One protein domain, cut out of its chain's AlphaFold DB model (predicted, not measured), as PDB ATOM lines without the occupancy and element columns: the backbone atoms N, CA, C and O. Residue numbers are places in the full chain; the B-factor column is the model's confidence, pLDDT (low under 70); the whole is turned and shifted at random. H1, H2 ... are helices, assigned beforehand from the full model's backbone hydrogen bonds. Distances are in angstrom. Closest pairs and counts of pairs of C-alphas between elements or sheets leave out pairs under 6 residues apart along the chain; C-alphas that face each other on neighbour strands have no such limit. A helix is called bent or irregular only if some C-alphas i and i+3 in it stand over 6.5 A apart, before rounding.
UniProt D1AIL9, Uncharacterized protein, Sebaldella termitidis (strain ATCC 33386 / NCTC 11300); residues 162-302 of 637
ATOM      1  N   GLU A 162      29.224   2.769   7.474       94.81
ATOM      2  CA  GLU A 162      28.447   1.537   7.637       94.81
ATOM      3  C   GLU A 162      28.762   0.799   8.949       94.81
ATOM      4  O   GLU A 162      27.882   0.142   9.514       94.81
ATOM      5  N   THR A 163      29.988   0.930   9.470       96.31
ATOM      6  CA  THR A 163      30.486   0.108  10.591       96.31
ATOM      7  C   THR A 163      30.826   0.872  11.875       96.31
ATOM      8  O   THR A 163      30.883   0.249  12.936       96.31
ATOM      9  N   ASP A 164      31.030   2.192  11.815       94.81
ATOM     10  CA  ASP A 164      31.683   3.039  12.835       94.81
ATOM     11  C   ASP A 164      33.153   2.675  13.152       94.81
ATOM     12  O   ASP A 164      33.718   3.185  14.123       94.81
ATOM     13  N   ILE A 165      33.807   1.813  12.368       96.38
ATOM     14  CA  ILE A 165      35.198   1.405  12.614       96.38
ATOM     15  C   ILE A 165      36.155   2.331  11.857       96.38
ATOM     16  O   ILE A 165      36.252   2.244  10.640       96.38
ATOM     17  N   GLN A 166      36.903   3.166  12.588       93.00
ATOM     18  CA  GLN A 166      37.813   4.181  12.017       93.00
ATOM     19  C   GLN A 166      39.302   3.790  12.042       93.00
ATOM     20  O   GLN A 166      40.122   4.421  11.380       93.00
ATOM     21  N   ASP A 167      39.660   2.753  12.804       94.19
ATOM     22  CA  ASP A 167      41.060   2.372  13.060       94.19
ATOM     23  C   ASP A 167      41.688   1.529  11.935       94.19
ATOM     24  O   ASP A 167      42.871   1.188  11.997       94.19
ATOM     25  N   ILE A 168      40.900   1.141  10.929       96.69
ATOM     26  CA  ILE A 168      41.370   0.332   9.804       96.69
ATOM     27  C   ILE A 168      41.690   1.271   8.651       96.69
ATOM     28  O   ILE A 168      40.806   1.934   8.123       96.69
ATOM     29  N   ILE A 169      42.965   1.313   8.278       95.06
ATOM     30  CA  ILE A 169      43.497   2.136   7.194       95.06
ATOM     31  C   ILE A 169      44.410   1.250   6.347       95.06
ATOM     32  O   ILE A 169      45.389   0.713   6.866       95.06
ATOM     33  N   PHE A 170      44.096   1.097   5.065       96.69
ATOM     34  CA  PHE A 170      44.899   0.330   4.109       96.69
ATOM     35  C   PHE A 170      45.814   1.237   3.290       96.69
ATOM     36  O   PHE A 170      45.547   2.431   3.157       96.69
ATOM     37  N   THR A 171      46.883   0.668   2.740       94.62
ATOM     38  CA  THR A 171      47.778   1.375   1.806       94.62
ATOM     39  C   THR A 171      47.334   1.246   0.350       94.62
ATOM     40  O   THR A 171      47.718   2.059  -0.488       94.62
ATOM     41  N   GLU A 172      46.486   0.260   0.054       93.06
ATOM     42  CA  GLU A 172      45.958  -0.031  -1.278       93.06
ATOM     43  C   GLU A 172      44.426  -0.018  -1.296       93.06
ATOM     44  O   GLU A 172      43.770  -0.313  -0.294       93.06
ATOM     45  N   HIS A 173      43.852   0.278  -2.463       93.62
ATOM     46  CA  HIS A 173      42.406   0.239  -2.684       93.62
ATOM     47  C   HIS A 173      41.892  -1.206  -2.882       93.62
ATOM     48  O   HIS A 173      42.665  -2.155  -3.038       93.62
ATOM     49  N   GLY A 174      40.574  -1.393  -2.856       93.19
ATOM     50  CA  GLY A 174      39.868  -2.669  -3.012       93.19
ATOM     51  C   GLY A 174      39.801  -3.531  -1.745       93.19
ATOM     52  O   GLY A 174      39.124  -4.559  -1.719       93.19
ATOM     53  N   LYS A 175      40.484  -3.144  -0.661       95.62
ATOM     54  CA  LYS A 175      40.593  -3.974   0.553       95.62
ATOM     55  C   LYS A 175      39.340  -3.918   1.432       95.62
ATOM     56  O   LYS A 175      39.024  -4.898   2.106       95.62
ATOM     57  N   TYR A 176      38.589  -2.815   1.403       96.25
ATOM     58  CA  TYR A 176      37.350  -2.694   2.182       96.25
ATOM     59  C   TYR A 176      36.219  -3.578   1.643       96.25
ATOM     60  O   TYR A 176      35.439  -4.097   2.435       96.25
ATOM     61  N   GLU A 177      36.167  -3.838   0.333       92.62
ATOM     62  CA  GLU A 177      35.226  -4.811  -0.250       92.62
ATOM     63  C   GLU A 177      35.500  -6.232   0.273       92.62
ATOM     64  O   GLU A 177      34.584  -6.990   0.618       92.62
ATOM     65  N   ARG A 178      36.785  -6.583   0.413       93.50
ATOM     66  CA  ARG A 178      37.191  -7.851   1.027       93.50
ATOM     67  C   ARG A 178      36.747  -7.927   2.488       93.50
ATOM     68  O   ARG A 178      36.242  -8.975   2.893       93.50
ATOM     69  N   LEU A 179      36.892  -6.844   3.259       95.81
ATOM     70  CA  LEU A 179      36.400  -6.784   4.641       95.81
ATOM     71  C   LEU A 179      34.884  -6.913   4.732       95.81
ATOM     72  O   LEU A 179      34.394  -7.639   5.590       95.81
ATOM     73  N   ASP A 180      34.149  -6.245   3.849       95.81
ATOM     74  CA  ASP A 180      32.693  -6.329   3.808       95.81
ATOM     75  C   ASP A 180      32.223  -7.776   3.600       95.81
ATOM     76  O   ASP A 180      31.352  -8.263   4.323       95.81
ATOM     77  N   THR A 181      32.876  -8.508   2.691       94.81
ATOM     78  CA  THR A 181      32.610  -9.940   2.476       94.81
ATOM     79  C   THR A 181      32.850 -10.764   3.746       94.81
ATOM     80  O   THR A 181      32.027 -11.607   4.107       94.81
ATOM     81  N   GLU A 182      33.951 -10.514   4.460       95.50
ATOM     82  CA  GLU A 182      34.257 -11.218   5.712       95.50
ATOM     83  C   GLU A 182      33.278 -10.870   6.839       95.50
ATOM     84  O   GLU A 182      32.853 -11.759   7.574       95.50
ATOM     85  N   ILE A 183      32.869  -9.604   6.970       97.81
ATOM     86  CA  ILE A 183      31.893  -9.173   7.980       97.81
ATOM     87  C   ILE A 183      30.519  -9.777   7.690       97.81
ATOM     88  O   ILE A 183      29.849 -10.224   8.620       97.81
ATOM     89  N   LYS A 184      30.103  -9.840   6.418       97.19
ATOM     90  CA  LYS A 184      28.858 -10.510   6.008       97.19
ATOM     91  C   LYS A 184      28.881 -11.997   6.350       97.19
ATOM     92  O   LYS A 184      27.954 -12.466   7.000       97.19
ATOM     93  N   SER A 185      29.964 -12.703   6.024       94.56
ATOM     94  CA  SER A 185      30.115 -14.112   6.406       94.56
ATOM     95  C   SER A 185      30.121 -14.296   7.930       94.56
ATOM     96  O   SER A 185      29.499 -15.214   8.463       94.56
ATOM     97  N   TYR A 186      30.755 -13.379   8.669       96.25
ATOM     98  CA  TYR A 186      30.738 -13.408  10.130       96.25
ATOM     99  C   TYR A 186      29.339 -13.150  10.705       96.25
ATOM    100  O   TYR A 186      28.946 -13.797  11.674       96.25
ATOM    101  N   LYS A 187      28.566 -12.241  10.103       97.00
ATOM    102  CA  LYS A 187      27.162 -11.994  10.451       97.00
ATOM    103  C   LYS A 187      26.315 -13.249  10.240       97.00
ATOM    104  O   LYS A 187      25.596 -13.631  11.156       97.00
ATOM    105  N   GLU A 188      26.442 -13.898   9.082       94.56
ATOM    106  CA  GLU A 188      25.760 -15.167   8.783       94.56
ATOM    107  C   GLU A 188      26.097 -16.222   9.841       94.56
ATOM    108  O   GLU A 188      25.202 -16.846  10.404       94.56
ATOM    109  N   PHE A 189      27.372 -16.347  10.218       93.06
ATOM    110  CA  PHE A 189      27.782 -17.208  11.327       93.06
ATOM    111  C   PHE A 189      27.080 -16.851  12.651       93.06
ATOM    112  O   PHE A 189      26.559 -17.741  13.326       93.06
ATOM    113  N   LEU A 190      27.035 -15.575  13.045       93.50
ATOM    114  CA  LEU A 190      26.375 -15.158  14.289       93.50
ATOM    115  C   LEU A 190      24.870 -15.474  14.281       93.50
ATOM    116  O   LEU A 190      24.339 -15.983  15.269       93.50
ATOM    117  N   GLU A 191      24.192 -15.218  13.169       93.19
ATOM    118  CA  GLU A 191      22.747 -15.414  13.050       93.19
ATOM    119  C   GLU A 191      22.378 -16.896  12.936       93.19
ATOM    120  O   GLU A 191      21.509 -17.382  13.662       93.19
ATOM    121  N   GLU A 192      23.059 -17.641  12.066       89.88
ATOM    122  CA  GLU A 192      22.729 -19.037  11.787       89.88
ATOM    123  C   GLU A 192      23.217 -19.982  12.880       89.88
ATOM    124  O   GLU A 192      22.506 -20.921  13.242       89.88
ATOM    125  N   LYS A 193      24.429 -19.762  13.401       86.50
ATOM    126  CA  LYS A 193      25.087 -20.702  14.318       86.50
ATOM    127  C   LYS A 193      24.933 -20.317  15.782       86.50
ATOM    128  O   LYS A 193      24.855 -21.216  16.614       86.50
ATOM    129  N   LYS A 194      24.874 -19.019  16.098       84.69
ATOM    130  CA  LYS A 194      24.704 -18.520  17.479       84.69
ATOM    131  C   LYS A 194      23.309 -17.989  17.790       84.69
ATOM    132  O   LYS A 194      23.092 -17.503  18.896       84.69
ATOM    133  N   ALA A 195      22.381 -18.048  16.832       85.44
ATOM    134  CA  ALA A 195      21.033 -17.500  16.980       85.44
ATOM    135  C   ALA A 195      21.025 -16.033  17.470       85.44
ATOM    136  O   ALA A 195      20.112 -15.613  18.183       85.44
ATOM    137  N   LEU A 196      22.056 -15.262  17.105       89.19
ATOM    138  CA  LEU A 196      22.217 -13.864  17.489       89.19
ATOM    139  C   LEU A 196      21.836 -12.971  16.311       89.19
ATOM    140  O   LEU A 196      22.664 -12.682  15.447       89.19
ATOM    141  N   GLU A 197      20.585 -12.520  16.298       93.50
ATOM    142  CA  GLU A 197      20.130 -11.509  15.346       93.50
ATOM    143  C   GLU A 197      20.881 -10.198  15.594       93.50
ATOM    144  O   GLU A 197      20.927  -9.692  16.719       93.50
ATOM    145  N   CYS A 198      21.517  -9.665  14.552       94.19
ATOM    146  CA  CYS A 198      22.296  -8.443  14.671       94.19
ATOM    147  C   CYS A 198      22.291  -7.641  13.372       94.19
ATOM    148  O   CYS A 198      22.213  -8.165  12.263       94.19
ATOM    149  N   THR A 199      22.398  -6.324  13.500       97.12
ATOM    150  CA  THR A 199      22.622  -5.446  12.350       97.12
ATOM    151  C   THR A 199      24.030  -5.653  11.783       97.12
ATOM    152  O   THR A 199      24.944  -6.075  12.494       97.12
ATOM    153  N   TYR A 200      24.253  -5.283  10.515       96.94
ATOM    154  CA  TYR A 200      25.596  -5.301   9.910       96.94
ATOM    155  C   TYR A 200      26.631  -4.560  10.771       96.94
ATOM    156  O   TYR A 200      27.720  -5.063  11.033       96.94
ATOM    157  N   LYS A 201      26.245  -3.401  11.309       97.50
ATOM    158  CA  LYS A 201      27.074  -2.574  12.187       97.50
ATOM    159  C   LYS A 201      27.429  -3.246  13.519       97.50
ATOM    160  O   LYS A 201      28.483  -2.981  14.097       97.50
ATOM    161  N   GLU A 202      26.547  -4.075  14.067       97.44
ATOM    162  CA  GLU A 202      26.838  -4.867  15.269       97.44
ATOM    163  C   GLU A 202      27.736  -6.058  14.939       97.44
ATOM    164  O   GLU A 202      28.720  -6.282  15.644       97.44
ATOM    165  N   ALA A 203      27.466  -6.757  13.832       97.88
ATOM    166  CA  ALA A 203      28.320  -7.832  13.338       97.88
ATOM    167  C   ALA A 203      29.753  -7.344  13.073       97.88
ATOM    168  O   ALA A 203      30.701  -7.977  13.533       97.88
ATOM    169  N   ALA A 204      29.914  -6.178  12.439       98.31
ATOM    170  CA  ALA A 204      31.206  -5.530  12.220       98.31
ATOM    171  C   ALA A 204      31.948  -5.272  13.540       98.31
ATOM    172  O   ALA A 204      33.135  -5.576  13.655       98.31
ATOM    173  N   ARG A 205      31.251  -4.783  14.576       98.00
ATOM    174  CA  ARG A 205      31.836  -4.564  15.911       98.00
ATOM    175  C   ARG A 205      32.271  -5.867  16.585       98.00
ATOM    176  O   ARG A 205      33.348  -5.906  17.183       98.00
ATOM    177  N   TYR A 206      31.473  -6.933  16.491       97.31
ATOM    178  CA  TYR A 206      31.855  -8.248  17.017       97.31
ATOM    179  C   TYR A 206      33.058  -8.827  16.266       97.31
ATOM    180  O   TYR A 206      34.038  -9.217  16.901       97.31
ATOM    181  N   TRP A 207      33.024  -8.795  14.933       97.81
ATOM    182  CA  TRP A 207      34.119  -9.229  14.070       97.81
ATOM    183  C   TRP A 207      35.413  -8.459  14.361       97.81
ATOM    184  O   TRP A 207      36.469  -9.070  14.537       97.81
ATOM    185  N   TYR A 208      35.335  -7.133  14.507       98.31
ATOM    186  CA  TYR A 208      36.489  -6.291  14.809       98.31
ATOM    187  C   TYR A 208      37.153  -6.711  16.127       98.31
ATOM    188  O   TYR A 208      38.364  -6.924  16.201       98.31
ATOM    189  N   ARG A 209      36.348  -6.901  17.176       97.00
ATOM    190  CA  ARG A 209      36.819  -7.315  18.505       97.00
ATOM    191  C   ARG A 209      37.390  -8.735  18.523       97.00
ATOM    192  O   ARG A 209      38.324  -9.003  19.284       97.00
ATOM    193  N   ASP A 210      36.779  -9.659  17.787       95.81
ATOM    194  CA  ASP A 210      37.039 -11.091  17.950       95.81
ATOM    195  C   ASP A 210      38.013 -11.656  16.923       95.81
ATOM    196  O   ASP A 210      38.848 -12.484  17.291       95.81
ATOM    197  N   ILE A 211      37.953 -11.176  15.684       98.06
ATOM    198  CA  ILE A 211      38.803 -11.624  14.581       98.06
ATOM    199  C   ILE A 211      39.911 -10.606  14.328       98.06
ATOM    200  O   ILE A 211      41.085 -10.926  14.513       98.06
ATOM    201  N   PHE A 212      39.555  -9.366  13.976       98.50
ATOM    202  CA  PHE A 212      40.529  -8.364  13.535       98.50
ATOM    203  C   PHE A 212      41.578  -8.042  14.605       98.50
ATOM    204  O   PHE A 212      42.776  -8.166  14.349       98.50
ATOM    205  N   LYS A 213      41.157  -7.701  15.832       98.12
ATOM    206  CA  LYS A 213      42.092  -7.380  16.929       98.12
ATOM    207  C   LYS A 213      42.908  -8.579  17.403       98.12
ATOM    208  O   LYS A 213      44.049  -8.395  17.823       98.12
ATOM    209  N   SER A 214      42.355  -9.788  17.318       98.50
ATOM    210  CA  SER A 214      43.081 -11.006  17.687       98.50
ATOM    211  C   SER A 214      44.187 -11.307  16.675       98.50
ATOM    212  O   SER A 214      45.324 -11.549  17.067       98.50
ATOM    213  N   ILE A 215      43.885 -11.245  15.372       98.62
ATOM    214  CA  ILE A 215      44.870 -11.509  14.313       98.62
ATOM    215  C   ILE A 215      45.942 -10.419  14.288       98.62
ATOM    216  O   ILE A 215      47.126 -10.745  14.330       98.62
ATOM    217  N   THR A 216      45.562  -9.139  14.284       98.50
ATOM    218  CA  THR A 216      46.541  -8.035  14.284       98.50
ATOM    219  C   THR A 216      47.424  -8.065  15.531       98.50
ATOM    220  O   THR A 216      48.635  -7.929  15.409       98.50
ATOM    221  N   GLY A 217      46.875  -8.395  16.707       97.94
ATOM    222  CA  GLY A 217      47.665  -8.597  17.924       97.94
ATOM    223  C   GLY A 217      48.698  -9.730  17.830       97.94
ATOM    224  O   GLY A 217      49.808  -9.598  18.353       97.94
ATOM    225  N   ILE A 218      48.369 -10.835  17.148       98.44
ATOM    226  CA  ILE A 218      49.304 -11.948  16.896       98.44
ATOM    227  C   ILE A 218      50.402 -11.529  15.914       98.44
ATOM    228  O   ILE A 218      51.573 -11.853  16.135       98.44
ATOM    229  N   LEU A 219      50.035 -10.806  14.853       98.56
ATOM    230  CA  LEU A 219      50.966 -10.289  13.850       98.56
ATOM    231  C   LEU A 219      51.944  -9.268  14.463       98.56
ATOM    232  O   LEU A 219      53.150  -9.384  14.250       98.56
ATOM    233  N   GLU A 220      51.457  -8.334  15.288       97.69
ATOM    234  CA  GLU A 220      52.276  -7.374  16.049       97.69
ATOM    235  C   GLU A 220      53.288  -8.095  16.946       97.69
ATOM    236  O   GLU A 220      54.479  -7.802  16.922       97.69
ATOM    237  N   SER A 221      52.824  -9.097  17.699       96.94
ATOM    238  CA  SER A 221      53.661  -9.876  18.625       96.94
ATOM    239  C   SER A 221      54.751 -10.699  17.933       96.94
ATOM    240  O   SER A 221      55.673 -11.187  18.583       96.94
ATOM    241  N   ASN A 222      54.615 -10.900  16.624       97.69
ATOM    242  CA  ASN A 222      55.570 -11.612  15.788       97.69
ATOM    243  C   ASN A 222      56.366 -10.670  14.871       97.69
ATOM    244  O   ASN A 222      57.035 -11.173  13.972       97.69
ATOM    245  N   SER A 223      56.309  -9.346  15.091       96.88
ATOM    246  CA  SER A 223      57.025  -8.333  14.298       96.88
ATOM    247  C   SER A 223      56.746  -8.421  12.792       96.88
ATOM    248  O   SER A 223      57.597  -8.123  11.960       96.88
ATOM    249  N   MET A 224      55.534  -8.829  12.405       97.75
ATOM    250  CA  MET A 224      55.254  -9.182  11.009       97.75
ATOM    251  C   MET A 224      55.367  -8.007  10.030       97.75
ATOM    252  O   MET A 224      55.642  -8.227   8.857       97.75
ATOM    253  N   THR A 225      55.216  -6.766  10.493       96.62
ATOM    254  CA  THR A 225      55.412  -5.561   9.669       96.62
ATOM    255  C   THR A 225      56.864  -5.341   9.251       96.62
ATOM    256  O   THR A 225      57.101  -4.702   8.235       96.62
ATOM    257  N   GLU A 226      57.844  -5.893   9.977       95.81
ATOM    258  CA  GLU A 226      59.269  -5.774   9.620       95.81
ATOM    259  C   GLU A 226      59.610  -6.528   8.320       95.81
ATOM    260  O   GLU A 226      60.588  -6.203   7.652       95.81
ATOM    261  N   TYR A 227      58.769  -7.490   7.923       95.19
ATOM    262  CA  TYR A 227      58.932  -8.310   6.717       95.19
ATOM    263  C   TYR A 227      58.319  -7.698   5.451       95.19
ATOM    264  O   TYR A 227      58.546  -8.212   4.355       95.19
ATOM    265  N   TYR A 228      57.517  -6.639   5.587       94.62
ATOM    266  CA  TYR A 228      56.715  -6.076   4.499       94.62
ATOM    267  C   TYR A 228      56.854  -4.553   4.457       94.62
ATOM    268  O   TYR A 228      56.025  -3.814   4.987       94.62
ATOM    269  N   GLU A 229      57.912  -4.075   3.801       92.62
ATOM    270  CA  GLU A 229      58.134  -2.642   3.604       92.62
ATOM    271  C   GLU A 229      56.971  -2.004   2.826       92.62
ATOM    272  O   GLU A 229      56.514  -2.533   1.813       92.62
ATOM    273  N   GLY A 230      56.480  -0.861   3.311       91.25
ATOM    274  CA  GLY A 230      55.373  -0.128   2.689       91.25
ATOM    275  C   GLY A 230      53.970  -0.631   3.048       91.25
ATOM    276  O   GLY A 230      53.002   0.024   2.672       91.25
ATOM    277  N   PHE A 231      53.842  -1.722   3.809       95.44
ATOM    278  CA  PHE A 231      52.557  -2.237   4.285       95.44
ATOM    279  C   PHE A 231      52.422  -2.093   5.796       95.44
ATOM    280  O   PHE A 231      53.377  -2.257   6.556       95.44
ATOM    281  N   ASN A 232      51.209  -1.783   6.245       96.38
ATOM    282  CA  ASN A 232      50.885  -1.690   7.657       96.38
ATOM    283  C   ASN A 232      50.189  -2.972   8.151       96.38
ATOM    284  O   ASN A 232      49.887  -3.894   7.393       96.38
ATOM    285  N   ILE A 233      49.931  -3.044   9.458       97.94
ATOM    286  CA  ILE A 233      49.343  -4.229  10.097       97.94
ATOM    287  C   ILE A 233      47.955  -4.605   9.542       97.94
ATOM    288  O   ILE A 233      47.591  -5.782   9.541       97.94
ATOM    289  N   ASN A 234      47.193  -3.628   9.046       97.88
ATOM    290  CA  ASN A 234      45.875  -3.837   8.457       97.88
ATOM    291  C   ASN A 234      46.015  -4.528   7.096       97.88
ATOM    292  O   ASN A 234      45.293  -5.482   6.822       97.88
ATOM    293  N   ASP A 235      46.987  -4.129   6.275       97.69
ATOM    294  CA  ASP A 235      47.255  -4.805   5.000       97.69
ATOM    295  C   ASP A 235      47.664  -6.268   5.233       97.69
ATOM    296  O   ASP A 235      47.156  -7.180   4.577       97.69
ATOM    297  N   LEU A 236      48.496  -6.520   6.251       98.38
ATOM    298  CA  LEU A 236      48.884  -7.883   6.631       98.38
ATOM    299  C   LEU A 236      47.700  -8.728   7.106       98.38
ATOM    300  O   LEU A 236      47.685  -9.940   6.891       98.38
ATOM    301  N   PHE A 237      46.690  -8.115   7.725       98.50
ATOM    302  CA  PHE A 237      45.452  -8.814   8.053       98.50
ATOM    303  C   PHE A 237      44.757  -9.339   6.786       98.50
ATOM    304  O   PHE A 237      44.320 -10.491   6.774       98.50
ATOM    305  N   ILE A 238      44.720  -8.561   5.696       98.00
ATOM    306  CA  ILE A 238      44.196  -9.041   4.407       98.00
ATOM    307  C   ILE A 238      45.049 -10.191   3.869       98.00
ATOM    308  O   ILE A 238      44.492 -11.196   3.434       98.00
ATOM    309  N   PHE A 239      46.379 -10.119   3.981       98.06
ATOM    310  CA  PHE A 239      47.251 -11.213   3.534       98.06
ATOM    311  C   PHE A 239      46.978 -12.516   4.295       98.06
ATOM    312  O   PHE A 239      46.999 -13.591   3.698       98.06
ATOM    313  N   VAL A 240      46.648 -12.441   5.589       98.44
ATOM    314  CA  VAL A 240      46.209 -13.612   6.368       98.44
ATOM    315  C   VAL A 240      44.867 -14.152   5.868       98.44
ATOM    316  O   VAL A 240      44.693 -15.369   5.806       98.44
ATOM    317  N   LEU A 241      43.916 -13.291   5.498       97.00
ATOM    318  CA  LEU A 241      42.630 -13.725   4.938       97.00
ATOM    319  C   LEU A 241      42.782 -14.377   3.562       97.00
ATOM    320  O   LEU A 241      42.124 -15.380   3.280       97.00
ATOM    321  N   ASP A 242      43.653 -13.837   2.717       96.19
ATOM    322  CA  ASP A 242      43.966 -14.424   1.418       96.19
ATOM    323  C   ASP A 242      44.682 -15.764   1.607       96.19
ATOM    324  O   ASP A 242      44.303 -16.764   0.994       96.19
ATOM    325  N   HIS A 243      45.631 -15.833   2.547       96.44
ATOM    326  CA  HIS A 243      46.275 -17.086   2.945       96.44
ATOM    327  C   HIS A 243      45.249 -18.120   3.413       96.44
ATOM    328  O   HIS A 243      45.254 -19.241   2.908       96.44
ATOM    329  N   LYS A 244      44.312 -17.735   4.299       95.31
ATOM    330  CA  LYS A 244      43.189 -18.581   4.752       95.31
ATOM    331  C   LYS A 244      42.387 -19.115   3.569       95.31
ATOM    332  O   LYS A 244      42.055 -20.301   3.550       95.31
ATOM    333  N   TYR A 245      42.075 -18.270   2.589       93.69
ATOM    334  CA  TYR A 245      41.344 -18.679   1.392       93.69
ATOM    335  C   TYR A 245      42.124 -19.722   0.576       93.69
ATOM    336  O   TYR A 245      41.569 -20.774   0.249       93.69
ATOM    337  N   PHE A 246      43.412 -19.489   0.303       93.25
ATOM    338  CA  PHE A 246      44.236 -20.416  -0.478       93.25
ATOM    339  C   PHE A 246      44.389 -21.780   0.198       93.25
ATOM    340  O   PHE A 246      44.106 -22.803  -0.431       93.25
ATOM    341  N   ILE A 247      44.742 -21.813   1.486       90.50
ATOM    342  CA  ILE A 247      44.899 -23.081   2.215       90.50
ATOM    343  C   ILE A 247      43.568 -23.827   2.366       90.50
ATOM    344  O   ILE A 247      43.543 -25.057   2.348       90.50
ATOM    345  N   SER A 248      42.446 -23.106   2.481       89.94
ATOM    346  CA  SER A 248      41.119 -23.728   2.572       89.94
ATOM    347  C   SER A 248      40.701 -24.363   1.249       89.94
ATOM    348  O   SER A 248      40.048 -25.408   1.242       89.94
ATOM    349  N   ARG A 249      41.121 -23.782   0.118       89.31
ATOM    350  CA  ARG A 249      40.936 -24.389  -1.204       89.31
ATOM    351  C   ARG A 249      41.816 -25.616  -1.410       89.31
ATOM    352  O   ARG A 249      41.309 -26.620  -1.898       89.31
ATOM    353  N   GLU A 250      43.093 -25.545  -1.037       84.69
ATOM    354  CA  GLU A 250      44.034 -26.672  -1.138       84.69
ATOM    355  C   GLU A 250      43.532 -27.882  -0.335       84.69
ATOM    356  O   GLU A 250      43.479 -28.996  -0.851       84.69
ATOM    357  N   LYS A 251      43.070 -27.646   0.901       80.81
ATOM    358  CA  LYS A 251      42.612 -28.694   1.827       80.81
ATOM    359  C   LYS A 251      41.127 -29.053   1.721       80.81
ATOM    360  O   LYS A 251      40.652 -29.886   2.490       80.81
ATOM    361  N   GLN A 252      40.396 -28.456   0.777       82.69
ATOM    362  CA  GLN A 252      38.963 -28.692   0.547       82.69
ATOM    363  C   GLN A 252      38.098 -28.519   1.812       82.69
ATOM    364  O   GLN A 252      37.225 -29.334   2.110       82.69
ATOM    365  N   GLY A 253      38.332 -27.443   2.562       83.75
ATOM    366  CA  GLY A 253      37.560 -27.118   3.759       83.75
ATOM    367  C   GLY A 253      38.122 -25.907   4.491       83.75
ATOM    368  O   GLY A 253      39.324 -25.653   4.427       83.75
ATOM    369  N   ASP A 254      37.263 -25.164   5.195       86.94
ATOM    370  CA  ASP A 254      37.701 -23.990   5.953       86.94
ATOM    371  C   ASP A 254      38.705 -24.387   7.045       86.94
ATOM    372  O   ASP A 254      38.401 -25.161   7.960       86.94
ATOM    373  N   GLN A 255      39.918 -23.848   6.949       87.50
ATOM    374  CA  GLN A 255      40.982 -24.122   7.909       87.50
ATOM    375  C   GLN A 255      40.861 -23.299   9.194       87.50
ATOM    376  O   GLN A 255      41.418 -23.719  10.207       87.50
ATOM    377  N   GLY A 256      40.077 -22.221   9.205       91.75
ATOM    378  CA  GLY A 256      39.926 -21.331  10.356       91.75
ATOM    379  C   GLY A 256      41.023 -20.265  10.456       91.75
ATOM    380  O   GLY A 256      42.082 -20.347   9.830       91.75
ATOM    381  N   TYR A 257      40.749 -19.230  11.242       95.81
ATOM    382  CA  TYR A 257      41.611 -18.072  11.449       95.81
ATOM    383  C   TYR A 257      42.878 -18.400  12.243       95.81
ATOM    384  O   TYR A 257      43.950 -17.900  11.904       95.81
ATOM    385  N   LEU A 258      42.782 -19.244  13.276       95.25
ATOM    386  CA  LEU A 258      43.916 -19.617  14.122       95.25
ATOM    387  C   LEU A 258      44.983 -20.357  13.316       95.25
ATOM    388  O   LEU A 258      46.162 -20.013  13.399       95.25
ATOM    389  N   TYR A 259      44.576 -21.360  12.531       93.38
ATOM    390  CA  TYR A 259      45.511 -22.064  11.653       93.38
ATOM    391  C   TYR A 259      46.131 -21.090  10.663       93.38
ATOM    392  O   TYR A 259      47.349 -21.063  10.533       93.38
ATOM    393  N   ALA A 260      45.305 -20.281   9.989       96.25
ATOM    394  CA  ALA A 260      45.771 -19.387   8.940       96.25
ATOM    395  C   ALA A 260      46.817 -18.384   9.443       96.25
ATOM    396  O   ALA A 260      47.852 -18.240   8.803       96.25
ATOM    397  N   VAL A 261      46.600 -17.739  10.596       98.25
ATOM    398  CA  VAL A 261      47.566 -16.764  11.129       98.25
ATOM    399  C   VAL A 261      48.868 -17.432  11.582       98.25
ATOM    400  O   VAL A 261      49.944 -16.917  11.289       98.25
ATOM    401  N   ILE A 262      48.802 -18.601  12.232       97.44
ATOM    402  CA  ILE A 262      50.005 -19.351  12.637       97.44
ATOM    403  C   ILE A 262      50.779 -19.817  11.399       97.44
ATOM    404  O   ILE A 262      51.998 -19.658  11.340       97.44
ATOM    405  N   ASP A 263      50.079 -20.382  10.413       96.44
ATOM    406  CA  ASP A 263      50.677 -20.895   9.182       96.44
ATOM    407  C   ASP A 263      51.289 -19.774   8.343       96.44
ATOM    408  O   ASP A 263      52.403 -19.935   7.854       96.44
ATOM    409  N   PHE A 264      50.625 -18.616   8.256       98.44
ATOM    410  CA  PHE A 264      51.143 -17.422   7.589       98.44
ATOM    411  C   PHE A 264      52.426 -16.910   8.256       98.44
ATOM    412  O   PHE A 264      53.447 -16.748   7.587       98.44
ATOM    413  N   VAL A 265      52.418 -16.728   9.583       98.62
ATOM    414  CA  VAL A 265      53.611 -16.304  10.339       98.62
ATOM    415  C   VAL A 265      54.758 -17.299  10.142       98.62
ATOM    416  O   VAL A 265      55.888 -16.902   9.860       98.62
ATOM    417  N   ASN A 266      54.480 -18.601  10.248       98.06
ATOM    418  CA  ASN A 266      55.490 -19.638  10.044       98.06
ATOM    419  C   ASN A 266      55.989 -19.697   8.600       98.06
ATOM    420  O   ASN A 266      57.163 -19.995   8.397       98.06
ATOM    421  N   MET A 267      55.144 -19.425   7.607       97.81
ATOM    422  CA  MET A 267      55.540 -19.359   6.202       97.81
ATOM    423  C   MET A 267      56.547 -18.235   5.979       97.81
ATOM    424  O   MET A 267      57.630 -18.496   5.464       97.81
ATOM    425  N   VAL A 268      56.231 -17.017   6.423       97.81
ATOM    426  CA  VAL A 268      57.120 -15.855   6.283       97.81
ATOM    427  C   VAL A 268      58.445 -16.092   7.008       97.81
ATOM    428  O   VAL A 268      59.504 -15.993   6.391       97.81
ATOM    429  N   LYS A 269      58.397 -16.519   8.276       97.62
ATOM    430  CA  LYS A 269      59.602 -16.823   9.063       97.62
ATOM    431  C   LYS A 269      60.442 -17.943   8.455       97.62
ATOM    432  O   LYS A 269      61.660 -17.869   8.480       97.62
ATOM    433  N   THR A 270      59.814 -18.972   7.883       97.44
ATOM    434  CA  THR A 270      60.534 -20.075   7.220       97.44
ATOM    435  C   THR A 270      61.170 -19.642   5.901       97.44
ATOM    436  O   THR A 270      62.225 -20.166   5.547       97.44
ATOM    437  N   ASN A 271      60.553 -18.702   5.181       96.31
ATOM    438  CA  ASN A 271      61.123 -18.129   3.964       96.31
ATOM    439  C   ASN A 271      62.333 -17.230   4.263       96.31
ATOM    440  O   ASN A 271      63.261 -17.199   3.461       96.31
ATOM    441  N   GLU A 272      62.333 -16.528   5.401       96.25
ATOM    442  CA  GLU A 272      63.502 -15.785   5.891       96.25
ATOM    443  C   GLU A 272      64.601 -16.730   6.403       96.25
ATOM    444  O   GLU A 272      65.746 -16.663   5.955       96.25
ATOM    445  N   ASP A 273      64.251 -17.628   7.327       96.25
ATOM    446  CA  ASP A 273      65.148 -18.628   7.899       96.25
ATOM    447  C   ASP A 273      64.415 -19.963   8.108       96.25
ATOM    448  O   ASP A 273      63.524 -20.120   8.955       96.25
ATOM    449  N   ILE A 274      64.859 -20.972   7.358       95.69
ATOM    450  CA  ILE A 274      64.310 -22.328   7.395       95.69
ATOM    451  C   ILE A 274      64.569 -23.058   8.725       95.69
ATOM    452  O   ILE A 274      64.021 -24.134   8.945       95.69
ATOM    453  N   SER A 275      65.371 -22.506   9.636       95.62
ATOM    454  CA  SER A 275      65.591 -23.057  10.976       95.62
ATOM    455  C   SER A 275      64.285 -23.478  11.658       95.62
ATOM    456  O   SER A 275      63.317 -22.716  11.701       95.62
ATOM    457  N   LEU A 276      64.260 -24.679  12.248       93.88
ATOM    458  CA  LEU A 276      63.098 -25.203  12.982       93.88
ATOM    459  C   LEU A 276      62.705 -24.309  14.171       93.88
ATOM    460  O   LEU A 276      61.533 -24.259  14.539       93.88
ATOM    461  N   ALA A 277      63.668 -23.571  14.732       92.62
ATOM    462  CA  ALA A 277      63.453 -22.676  15.865       92.62
ATOM    463  C   ALA A 277      62.791 -21.341  15.478       92.62
ATOM    464  O   ALA A 277      62.127 -20.738  16.322       92.62
ATOM    465  N   ASN A 278      62.928 -20.881  14.224       94.44
ATOM    466  CA  ASN A 278      62.327 -19.621  13.774       94.44
ATOM    467  C   ASN A 278      60.830 -19.806  13.471       94.44
ATOM    468  O   ASN A 278      60.430 -20.024  12.324       94.44
ATOM    469  N   LYS A 279      59.998 -19.800  14.515       94.75
ATOM    470  CA  LYS A 279      58.557 -20.090  14.441       94.75
ATOM    471  C   LYS A 279      57.695 -19.003  15.088       94.75
ATOM    472  O   LYS A 279      58.198 -18.037  15.668       94.75
ATOM    473  N   CYS A 280      56.382 -19.138  14.937       96.75
ATOM    474  CA  CYS A 280      55.380 -18.286  15.563       96.75
ATOM    475  C   CYS A 280      55.544 -18.293  17.092       96.75
ATOM    476  O   CYS A 280      55.656 -19.349  17.716       96.75
ATOM    477  N   ILE A 281      55.563 -17.101  17.681       95.50
ATOM    478  CA  ILE A 281      55.683 -16.875  19.120       95.50
ATOM    479  C   ILE A 281      54.280 -16.676  19.696       95.50
ATOM    480  O   ILE A 281      53.445 -15.993  19.096       95.50
ATOM    481  N   ILE A 282      54.046 -17.247  20.880       94.88
ATOM    482  CA  ILE A 282      52.812 -17.097  21.659       94.88
ATOM    483  C   ILE A 282      53.169 -16.413  22.988       94.88
ATOM    484  O   ILE A 282      53.478 -17.108  23.956       94.88
ATOM    485  N   PRO A 283      53.165 -15.070  23.063       93.31
ATOM    486  CA  PRO A 283      53.399 -14.376  24.327       93.31
ATOM    487  C   PRO A 283      52.269 -14.641  25.324       93.31
ATOM    488  O   PRO A 283      51.095 -14.717  24.940       93.31
ATOM    489  N   ASP A 284      52.600 -14.718  26.613       90.94
ATOM    490  CA  ASP A 284      51.614 -14.975  27.668       90.94
ATOM    491  C   ASP A 284      50.518 -13.896  27.703       90.94
ATOM    492  O   ASP A 284      49.335 -14.234  27.798       90.94
ATOM    493  N   GLU A 285      50.861 -12.611  27.519       93.25
ATOM    494  CA  GLU A 285      49.880 -11.513  27.475       93.25
ATOM    495  C   GLU A 285      48.867 -11.614  26.314       93.25
ATOM    496  O   GLU A 285      47.767 -11.050  26.386       93.25
ATOM    497  N   ARG A 286      49.216 -12.351  25.253       93.38
ATOM    498  CA  ARG A 286      48.440 -12.486  24.010       93.38
ATOM    499  C   ARG A 286      47.849 -13.876  23.822       93.38
ATOM    500  O   ARG A 286      47.055 -14.082  22.909       93.38
ATOM    501  N   ARG A 287      48.126 -14.827  24.722       93.44
ATOM    502  CA  ARG A 287      47.583 -16.196  24.669       93.44
ATOM    503  C   ARG A 287      46.054 -16.234  24.541       93.44
ATOM    504  O   ARG A 287      45.512 -17.113  23.874       93.44
ATOM    505  N   LYS A 288      45.356 -15.263  25.142       94.00
ATOM    506  CA  LYS A 288      43.895 -15.110  25.042       94.00
ATOM    507  C   LYS A 288      43.403 -14.888  23.603       94.00
ATOM    508  O   LYS A 288      42.313 -15.347  23.279       94.00
ATOM    509  N   ASP A 289      44.195 -14.230  22.756       95.88
ATOM    510  CA  ASP A 289      43.828 -13.912  21.374       95.88
ATOM    511  C   ASP A 289      43.831 -15.204  20.537       95.88
ATOM    512  O   ASP A 289      42.851 -15.510  19.858       95.88
ATOM    513  N   PHE A 290      44.854 -16.052  20.707       94.94
ATOM    514  CA  PHE A 290      44.901 -17.393  20.107       94.94
ATOM    515  C   PHE A 290      43.744 -18.284  20.575       94.94
ATOM    516  O   PHE A 290      43.095 -18.938  19.761       94.94
ATOM    517  N   LEU A 291      43.455 -18.307  21.884       91.19
ATOM    518  CA  LEU A 291      42.349 -19.101  22.435       91.19
ATOM    519  C   LEU A 291      40.986 -18.616  21.931       91.19
ATOM    520  O   LEU A 291      40.099 -19.435  21.688       91.19
ATOM    521  N   LYS A 292      40.822 -17.304  21.734       93.81
ATOM    522  CA  LYS A 292      39.606 -16.743  21.149       93.81
ATOM    523  C   LYS A 292      39.432 -17.199  19.701       93.81
ATOM    524  O   LYS A 292      38.360 -17.696  19.369       93.81
ATOM    525  N   LEU A 293      40.471 -17.093  18.866       94.94
ATOM    526  CA  LEU A 293      40.415 -17.589  17.484       94.94
ATOM    527  C   LEU A 293      40.134 -19.095  17.444       94.94
ATOM    528  O   LEU A 293      39.265 -19.527  16.698       94.94
ATOM    529  N   ARG A 294      40.777 -19.879  18.324       90.38
ATOM    530  CA  ARG A 294      40.516 -21.321  18.466       90.38
ATOM    531  C   ARG A 294      39.040 -21.617  18.714       90.38
ATOM    532  O   ARG A 294      38.479 -22.524  18.106       90.38
ATOM    533  N   LYS A 295      38.432 -20.881  19.648       87.50
ATOM    534  CA  LYS A 295      37.020 -21.033  20.005       87.50
ATOM    535  C   LYS A 295      36.124 -20.697  18.816       87.50
ATOM    536  O   LYS A 295      35.255 -21.497  18.483       87.50
ATOM    537  N   THR A 296      36.368 -19.565  18.160       90.38
ATOM    538  CA  THR A 296      35.579 -19.138  16.999       90.38
ATOM    539  C   THR A 296      35.681 -20.132  15.844       90.38
ATOM    540  O   THR A 296      34.659 -20.519  15.290       90.38
ATOM    541  N   ASP A 297      36.885 -20.616  15.530       89.50
ATOM    542  CA  ASP A 297      37.097 -21.603  14.465       89.50
ATOM    543  C   ASP A 297      36.344 -22.911  14.729       89.50
ATOM    544  O   ASP A 297      35.772 -23.498  13.810       89.50
ATOM    545  N   ARG A 298      36.322 -23.369  15.987       84.94
ATOM    546  CA  ARG A 298      35.544 -24.549  16.387       84.94
ATOM    547  C   ARG A 298      34.053 -24.326  16.194       84.94
ATOM    548  O   ARG A 298      33.391 -25.151  15.576       84.94
ATOM    549  N   GLU A 299      33.533 -23.205  16.680       86.88
ATOM    550  CA  GLU A 299      32.120 -22.856  16.523       86.88
ATOM    551  C   GLU A 299      31.728 -22.776  15.039       86.88
ATOM    552  O   GLU A 299      30.713 -23.335  14.642       86.88
ATOM    553  N   MET A 300      32.552 -22.165  14.187       87.44
ATOM    554  CA  MET A 300      32.270 -22.058  12.749       87.44
ATOM    555  C   MET A 300      32.156 -23.419  12.048       87.44
ATOM    556  O   MET A 300      31.353 -23.569  11.126       87.44
ATOM    557  N   LYS A 301      32.923 -24.422  12.491       84.94
ATOM    558  CA  LYS A 301      32.894 -25.782  11.926       84.94
ATOM    559  C   LYS A 301      31.748 -26.631  12.470       84.94
ATOM    560  O   LYS A 301      31.301 -27.559  11.796       84.94
ATOM    561  N   LEU A 302      31.271 -26.334  13.676       84.69
ATOM    562  CA  LEU A 302      30.224 -27.112  14.318       84.69
ATOM    563  C   LEU A 302      28.841 -26.823  13.702       84.69
ATOM    564  O   LEU A 302      28.529 -25.703  13.273       84.69
TER     565      LEU A 302
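What this domain is: This is residues 162 to 302 of the 637 residues of an uncharacterized protein of Sebaldella termitidis (strain ATCC 33386 / NCTC 11300) (UniProt D1AIL9). A compact cluster of crossing helices is built round one long helix, H2. H1 crosses the first part of H2, H4 and H5 pack on its later part, and H6 packs on H2 with its residues 286 to 293; the short H3 packs on the first residues of H4, 233 to 236. The 141 printed residues hold six named helices, H1 to H6 in chain order, and no named strand: the class is all helix. The radius of gyration of the C-alphas is 15.1 A, and the spans are 47 by 33 by 32 A.

Where its parts are: After residues 162 to 174, with no named element, come H1, residues 175 to 194, 27.4 A, starting at C-alpha 175 (40.593, -3.974, 0.553), and H2, 200 to 221, 29.7 A, with a kink of 33 degrees near residue 207. H3 is 224 to 227, H4 233 to 250, 25.7 A, and H5 257 to 272, 22.7 A. H6, 284 to 301, 26.7 A, ends at C-alpha 301 (32.894, -25.782, 11.926); it is irregular, C-alphas 285 and 288 being 7.4 A apart.

How they stand to each other: H2 is the hub, touching four helices. The closest C-alphas to H1 are Ala 203 and Lys 187, 5.2 A; to H6, Ser 214 and Asp 289, 4.8 A, at a steep tilt of 47 degrees, opposite ways. H2 touches H5 at a shallow tilt of 32 degrees, the same way, closest at C-alphas Ile 215 and Val 261, 6.7 A. H4 and H5 touch about perpendicular, 78 degrees, closest at C-alphas Lys 244 and Ala 260, 5.0 A. H3 touches H4, closest at C-alphas Thr 225 and Ile 233, 6.2 A. H4 and H6 are apart. Every O i to N i+4 pair is within hydrogen-bond range in H1, H4 and H5, against 15 of 18 in H2 and 11 of 14 in H6; H3 is too short for one.

The domain as a whole: C-alphas Glu 197 and Ser 275 are farthest apart, 47.1 A. The printed part has no cut, the link from H5 to H6 is long, and no printed residue is under 70.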